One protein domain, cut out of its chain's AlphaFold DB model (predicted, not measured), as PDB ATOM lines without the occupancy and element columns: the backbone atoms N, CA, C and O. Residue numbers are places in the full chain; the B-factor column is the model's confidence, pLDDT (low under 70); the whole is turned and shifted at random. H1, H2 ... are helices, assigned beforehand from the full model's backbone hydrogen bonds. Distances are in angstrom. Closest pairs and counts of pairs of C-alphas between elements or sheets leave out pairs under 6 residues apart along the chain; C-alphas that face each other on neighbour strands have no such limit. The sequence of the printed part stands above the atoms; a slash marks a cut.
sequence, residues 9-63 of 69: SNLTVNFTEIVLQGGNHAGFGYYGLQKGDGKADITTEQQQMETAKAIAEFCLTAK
ATOM      1  N   SER A   9     169.794 111.148 248.828       81.19
ATOM      2  CA  SER A   9     169.543 110.070 249.798       81.19
ATOM      3  C   SER A   9     168.864 108.824 249.216       81.19
ATOM      4  O   SER A   9     168.876 107.780 249.861       81.19
ATOM      5  N   ASN A  10     168.237 108.929 248.040       83.12
ATOM      6  CA  ASN A  10     167.581 107.811 247.353       83.12
ATOM      7  C   ASN A  10     168.499 107.130 246.328       83.12
ATOM      8  O   ASN A  10     168.097 106.141 245.714       83.12
ATOM      9  N   LEU A  11     169.695 107.673 246.099       83.69
ATOM     10  CA  LEU A  11     170.665 107.095 245.183       83.69
ATOM     11  C   LEU A  11     171.451 105.996 245.903       83.69
ATOM     12  O   LEU A  11     171.698 106.059 247.109       83.69
ATOM     13  N   THR A  12     171.819 104.950 245.166       82.38
ATOM     14  CA  THR A  12     172.690 103.899 245.700       82.38
ATOM     15  C   THR A  12     174.086 104.473 245.941       82.38
ATOM     16  O   THR A  12     174.444 105.517 245.410       82.38
ATOM     17  N   VAL A  13     174.927 103.771 246.698       81.56
ATOM     18  CA  VAL A  13     176.334 104.179 246.874       81.56
ATOM     19  C   VAL A  13     177.148 104.141 245.573       81.56
ATOM     20  O   VAL A  13     178.235 104.705 245.528       81.56
ATOM     21  N   ASN A  14     176.639 103.475 244.532       84.12
ATOM     22  CA  ASN A  14     177.305 103.324 243.246       84.12
ATOM     23  C   ASN A  14     176.384 103.822 242.127       84.12
ATOM     24  O   ASN A  14     175.633 103.050 241.525       84.12
ATOM     25  N   PHE A  15     176.425 105.130 241.891       87.56
ATOM     26  CA  PHE A  15     175.756 105.783 240.773       87.56
ATOM     27  C   PHE A  15     176.709 106.778 240.109       87.56
ATOM     28  O   PHE A  15     177.597 107.336 240.754       87.56
ATOM     29  N   THR A  16     176.462 107.046 238.830       87.81
ATOM     30  CA  THR A  16     177.150 108.086 238.064       87.81
ATOM     31  C   THR A  16     176.101 109.047 237.517       87.81
ATOM     32  O   THR A  16     175.133 108.614 236.895       87.81
ATOM     33  N   GLU A  17     176.285 110.350 237.734       90.38
ATOM     34  CA  GLU A  17     175.475 111.403 237.111       90.38
ATOM     35  C   GLU A  17     176.281 112.085 236.001       90.38
ATOM     36  O   GLU A  17     177.440 112.453 236.194       90.38
ATOM     37  N   ILE A  18     175.658 112.270 234.836       92.44
ATOM     38  CA  ILE A  18     176.242 112.973 233.691       92.44
ATOM     39  C   ILE A  18     175.292 114.102 233.298       92.44
ATOM     40  O   ILE A  18     174.118 113.868 233.015       92.44
ATOM     41  N   VAL A  19     175.809 115.332 233.257       93.38
ATOM     42  CA  VAL A  19     175.053 116.515 232.827       93.38
ATOM     43  C   VAL A  19     175.508 116.924 231.430       93.38
ATOM     44  O   VAL A  19     176.645 117.362 231.255       93.38
ATOM     45  N   LEU A  20     174.607 116.830 230.448       94.25
ATOM     46  CA  LEU A  20     174.846 117.306 229.083       94.25
ATOM     47  C   LEU A  20     174.666 118.827 229.022       94.25
ATOM     48  O   LEU A  20     173.546 119.343 229.081       94.25
ATOM     49  N   GLN A  21     175.782 119.553 228.965       94.50
ATOM     50  CA  GLN A  21     175.783 121.017 229.006       94.50
ATOM     51  C   GLN A  21     175.109 121.609 227.766       94.50
ATOM     52  O   GLN A  21     175.347 121.175 226.646       94.50
ATOM     53  N   GLY A  22     174.258 122.615 227.972       94.12
ATOM     54  CA  GLY A  22     173.497 123.252 226.891       94.12
ATOM     55  C   GLY A  22     172.317 122.424 226.365       94.12
ATOM     56  O   GLY A  22     171.550 122.929 225.544       94.12
ATOM     57  N   GLY A  23     172.134 121.186 226.834       94.69
ATOM     58  CA  GLY A  23     170.965 120.368 226.524       94.69
ATOM     59  C   GLY A  23     169.711 120.822 227.272       94.69
ATOM     60  O   GLY A  23     169.774 121.512 228.294       94.69
ATOM     61  N   ASN A  24     168.545 120.403 226.785       94.06
ATOM     62  CA  ASN A  24     167.276 120.590 227.488       94.06
ATOM     63  C   ASN A  24     166.391 119.336 227.410       94.06
ATOM     64  O   ASN A  24     166.768 118.320 226.827       94.06
ATOM     65  N   HIS A  25     165.213 119.377 228.033       93.62
ATOM     66  CA  HIS A  25     164.334 118.207 228.095       93.62
ATOM     67  C   HIS A  25     163.796 117.795 226.711       93.62
ATOM     68  O   HIS A  25     163.865 116.618 226.352       93.62
ATOM     69  N   ALA A  26     163.354 118.756 225.889       93.56
ATOM     70  CA  ALA A  26     162.906 118.498 224.520       93.56
ATOM     71  C   ALA A  26     163.985 117.876 223.624       93.56
ATOM     72  O   ALA A  26     163.667 116.999 222.821       93.56
ATOM     73  N   GLY A  27     165.240 118.313 223.745       94.06
ATOM     74  CA  GLY A  27     166.354 117.826 222.930       94.06
ATOM     75  C   GLY A  27     166.690 116.355 223.179       94.06
ATOM     76  O   GLY A  27     167.121 115.664 222.262       94.06
ATOM     77  N   PHE A  28     166.416 115.836 224.380       94.12
ATOM     78  CA  PHE A  28     166.574 114.412 224.678       94.12
ATOM     79  C   PHE A  28     165.528 113.563 223.938       94.12
ATOM     80  O   PHE A  28     165.872 112.688 223.144       94.12
ATOM     81  N   GLY A  29     164.240 113.837 224.175       89.50
ATOM     82  CA  GLY A  29     163.136 113.015 223.659       89.50
ATOM     83  C   GLY A  29     162.693 113.338 222.228       89.50
ATOM     84  O   GLY A  29     161.942 112.576 221.631       89.50
ATOM     85  N   TYR A  30     163.133 114.472 221.682       88.31
ATOM     86  CA  TYR A  30     162.691 115.028 220.399       88.31
ATOM     87  C   TYR A  30     161.166 115.207 220.271       88.31
ATOM     88  O   TYR A  30     160.589 115.129 219.190       88.31
ATOM     89  N   TYR A  31     160.498 115.501 221.388       85.44
ATOM     90  CA  TYR A  31     159.043 115.696 221.450       85.44
ATOM     91  C   TYR A  31     158.581 117.117 221.075       85.44
ATOM     92  O   TYR A  31     157.394 117.426 221.160       85.44
ATOM     93  N   GLY A  32     159.509 117.985 220.660       87.31
ATOM     94  CA  GLY A  32     159.271 119.420 220.492       87.31
ATOM     95  C   GLY A  32     159.347 120.190 221.815       87.31
ATOM     96  O   GLY A  32     159.420 119.599 222.886       87.31
ATOM     97  N   LEU A  33     159.370 121.525 221.732       88.88
ATOM     98  CA  LEU A  33     159.540 122.408 222.893       88.88
ATOM     99  C   LEU A  33     158.371 122.286 223.879       88.88
ATOM    100  O   LEU A  33     157.209 122.439 223.494       88.88
ATOM    101  N   GLN A  34     158.684 122.111 225.160       88.50
ATOM    102  CA  GLN A  34     157.712 122.060 226.244       88.50
ATOM    103  C   GLN A  34     157.899 123.227 227.220       88.50
ATOM    104  O   GLN A  34     158.950 123.870 227.324       88.50
ATOM    105  N   LYS A  35     156.827 123.548 227.952       92.75
ATOM    106  CA  LYS A  35     156.860 124.611 228.957       92.75
ATOM    107  C   LYS A  35     157.807 124.208 230.090       92.75
ATOM    108  O   LYS A  35     157.497 123.306 230.857       92.75
ATOM    109  N   GLY A  36     158.897 124.957 230.246       89.12
ATOM    110  CA  GLY A  36     159.865 124.769 231.332       89.12
ATOM    111  C   GLY A  36     161.207 124.178 230.902       89.12
ATOM    112  O   GLY A  36     162.125 124.173 231.721       89.12
ATOM    113  N   ASP A  37     161.357 123.776 229.637       89.94
ATOM    114  CA  ASP A  37     162.611 123.210 229.115       89.94
ATOM    115  C   ASP A  37     163.770 124.208 229.151       89.94
ATOM    116  O   ASP A  37     164.930 123.829 229.268       89.94
ATOM    117  N   GLY A  38     163.449 125.499 229.041       90.31
ATOM    118  CA  GLY A  38     164.439 126.513 228.717       90.31
ATOM    119  C   GLY A  38     164.907 126.398 227.264       90.31
ATOM    120  O   GLY A  38     164.435 125.569 226.482       90.31
ATOM    121  N   LYS A  39     165.829 127.280 226.885       92.06
ATOM    122  CA  LYS A  39     166.437 127.276 225.555       92.06
ATOM    123  C   LYS A  39     167.621 126.304 225.553       92.06
ATOM    124  O   LYS A  39     168.447 126.385 226.453       92.06
ATOM    125  N   ALA A  40     167.682 125.415 224.562       93.81
ATOM    126  CA  ALA A  40     168.872 124.610 224.309       93.81
ATOM    127  C   ALA A  40     169.936 125.440 223.577       93.81
ATOM    128  O   ALA A  40     169.607 126.241 222.693       93.81
ATOM    129  N   ASP A  41     171.194 125.201 223.929       96.69
ATOM    130  CA  ASP A  41     172.376 125.773 223.279       96.69
ATOM    131  C   ASP A  41     173.053 124.771 222.326       96.69
ATOM    132  O   ASP A  41     173.833 125.177 221.465       96.69
ATOM    133  N   ILE A  42     172.717 123.480 222.439       96.56
ATOM    134  CA  ILE A  42     173.123 122.414 221.511       96.56
ATOM    135  C   ILE A  42     171.933 121.914 220.692       96.56
ATOM    136  O   ILE A  42     170.770 122.095 221.067       96.56
ATOM    137  N   THR A  43     172.211 121.278 219.555       96.00
ATOM    138  CA  THR A  43     171.157 120.664 218.741       96.00
ATOM    139  C   THR A  43     170.637 119.381 219.392       96.00
ATOM    140  O   THR A  43     171.348 118.712 220.142       96.00
ATOM    141  N   THR A  44     169.404 118.988 219.059       95.19
ATOM    142  CA  THR A  44     168.848 117.680 219.445       95.19
ATOM    143  C   THR A  44     169.788 116.538 219.058       95.19
ATOM    144  O   THR A  44     170.044 115.647 219.857       95.19
ATOM    145  N   GLU A  45     170.337 116.579 217.842       97.12
ATOM    146  CA  GLU A  45     171.227 115.533 217.338       97.12
ATOM    147  C   GLU A  45     172.515 115.432 218.166       97.12
ATOM    148  O   GLU A  45     172.928 114.330 218.523       97.12
ATOM    149  N   GLN A  46     173.108 116.570 218.548       97.75
ATOM    150  CA  GLN A  46     174.260 116.598 219.455       97.75
ATOM    151  C   GLN A  46     173.905 115.997 220.818       97.75
ATOM    152  O   GLN A  46     174.594 115.091 221.286       97.75
ATOM    153  N   GLN A  47     172.792 116.427 221.420       97.44
ATOM    154  CA  GLN A  47     172.356 115.922 222.723       97.44
ATOM    155  C   GLN A  47     172.092 114.407 222.702       97.44
ATOM    156  O   GLN A  47     172.462 113.694 223.638       97.44
ATOM    157  N   GLN A  48     171.477 113.892 221.635       96.75
ATOM    158  CA  GLN A  48     171.212 112.462 221.465       96.75
ATOM    159  C   GLN A  48     172.490 111.659 221.221       96.75
ATOM    160  O   GLN A  48     172.636 110.572 221.780       96.75
ATOM    161  N   MET A  49     173.434 112.191 220.443       98.06
ATOM    162  CA  MET A  49     174.730 111.553 220.217       98.06
ATOM    163  C   MET A  49     175.529 111.431 221.520       98.06
ATOM    164  O   MET A  49     176.043 110.354 221.826       98.06
ATOM    165  N   GLU A  50     175.601 112.505 222.309       97.69
ATOM    166  CA  GLU A  50     176.280 112.501 223.609       97.69
ATOM    167  C   GLU A  50     175.606 111.540 224.596       97.69
ATOM    168  O   GLU A  50     176.287 110.762 225.265       97.69
ATOM    169  N   THR A  51     174.268 111.520 224.618       96.75
ATOM    170  CA  THR A  51     173.484 110.554 225.402       96.75
ATOM    171  C   THR A  51     173.822 109.114 225.008       96.75
ATOM    172  O   THR A  51     174.128 108.288 225.868       96.75
ATOM    173  N   ALA A  52     173.779 108.798 223.711       97.06
ATOM    174  CA  ALA A  52     174.034 107.451 223.209       97.06
ATOM    175  C   ALA A  52     175.464 106.996 223.520       97.06
ATOM    176  O   ALA A  52     175.669 105.851 223.924       97.06
ATOM    177  N   LYS A  53     176.441 107.900 223.389       96.75
ATOM    178  CA  LYS A  53     177.836 107.638 223.747       96.75
ATOM    179  C   LYS A  53     177.982 107.310 225.235       96.75
ATOM    180  O   LYS A  53     178.572 106.284 225.553       96.75
ATOM    181  N   ALA A  54     177.400 108.118 226.123       95.44
ATOM    182  CA  ALA A  54     177.468 107.886 227.565       95.44
ATOM    183  C   ALA A  54     176.835 106.540 227.971       95.44
ATOM    184  O   ALA A  54     177.398 105.799 228.776       95.44
ATOM    185  N   ILE A  55     175.692 106.186 227.373       95.31
ATOM    186  CA  ILE A  55     175.040 104.888 227.607       95.31
ATOM    187  C   ILE A  55     175.910 103.738 227.082       95.31
ATOM    188  O   ILE A  55     176.063 102.724 227.762       95.31
ATOM    189  N   ALA A  56     176.493 103.876 225.889       96.12
ATOM    190  CA  ALA A  56     177.374 102.858 225.328       96.12
ATOM    191  C   ALA A  56     178.621 102.644 226.199       96.12
ATOM    192  O   ALA A  56     178.972 101.502 226.486       96.12
ATOM    193  N   GLU A  57     179.253 103.722 226.668       94.12
ATOM    194  CA  GLU A  57     180.385 103.669 227.598       94.12
ATOM    195  C   GLU A  57     180.005 102.966 228.907       94.12
ATOM    196  O   GLU A  57     180.733 102.079 229.350       94.12
ATOM    197  N   PHE A  58     178.840 103.277 229.483       91.44
ATOM    198  CA  PHE A  58     178.331 102.580 230.668       91.44
ATOM    199  C   PHE A  58     178.170 101.069 230.427       91.44
ATOM    200  O   PHE A  58     178.659 100.255 231.207       91.44
ATOM    201  N   CYS A  59     177.553 100.675 229.311       92.44
ATOM    202  CA  CYS A  59     177.352  99.264 228.971       92.44
ATOM    203  C   CYS A  59     178.662  98.506 228.697       92.44
ATOM    204  O   CYS A  59     178.743  97.306 228.956       92.44
ATOM    205  N   LEU A  60     179.673  99.178 228.140       92.12
ATOM    206  CA  LEU A  60     180.967  98.570 227.824       92.12
ATOM    207  C   LEU A  60     181.873  98.469 229.055       92.12
ATOM    208  O   LEU A  60     182.550  97.459 229.226       92.12
ATOM    209  N   THR A  61     181.863  99.483 229.920       82.06
ATOM    210  CA  THR A  61     182.637  99.488 231.173       82.06
ATOM    211  C   THR A  61     182.078  98.504 232.196       82.06
ATOM    212  O   THR A  61     182.856  97.807 232.836       82.06
ATOM    213  N   ALA A  62     180.753  98.329 232.261       65.88
ATOM    214  CA  ALA A  62     180.118  97.304 233.097       65.88
ATOM    215  C   ALA A  62     180.509  95.857 232.724       65.88
ATOM    216  O   ALA A  62     180.249  94.935 233.489       65.88
ATOM    217  N   LYS A  63     181.117  95.644 231.549       58.19
ATOM    218  CA  LYS A  63     181.546  94.327 231.058       58.19
ATOM    219  C   LYS A  63     183.030  94.027 231.326       58.19
ATOM    220  O   LYS A  63     183.477  92.927 231.025       58.19
TER     221      LYS A  63
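AT A GLANCE: This is residues 9 to 63 of the 69 residues of the protein "Abhydrolase_5 domain-containing protein" of Firmicutes bacterium ADurb.Bin419 (UniProt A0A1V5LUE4). One long helix, H2, makes one side of the domain, and the short helix H1 packs on its first half, near the end where H2 begins. The link of residues 30 to 43 loops round at that same end, while the stretch before H1 runs back toward the other end of H2 as an arm, its residues 9 to 15 sticking out free. The printed part has 55 residues, with two named helices in the order H1, H2 and no named strand. The class is all helix, though the named helices hold 23 of the 55 residues, under half. The whole is loose, with a radius of gyration of the C-alphas of 13.3 A and spans of 35 by 27 by 17 A.

HOW THE PARTS SIT: The longest helix is H2, residues 44 to 61. It touches H1, residues 25 to 29, with its residues 44 to 51 alone. The closest C-alphas of the two are those of Gly 27 and Thr 44, 4.3 A apart, and 9 pairs of C-alphas are within 8 A. Their centres are 13.8 A apart. In H2 every O i to N i+4 pair is within hydrogen-bond range; in H1 0 of 1 is, while 2 of its 2 O i to N i+3 pairs are.

IN THESE COORDINATES: H2 has 18 residues and measures 25.7 A from C-alpha 44 at (168.848, 117.680, 219.445) to C-alpha 61 at (182.637, 99.488, 231.173). H1 has 5 residues and measures 6.9 A, beginning with C-alpha 25 at (164.334, 118.207, 228.095).

THE WHOLE: The two C-alphas farthest apart are those of Lys 35 and Lys 63, at 39.1 A. The printed part has no cut. The link from H1 to H2, 14 residues, is long, and residues 9 to 24 also hold no named element. The mean pLDDT of the printed part is 90.8, with residues 62 to 63 under 70.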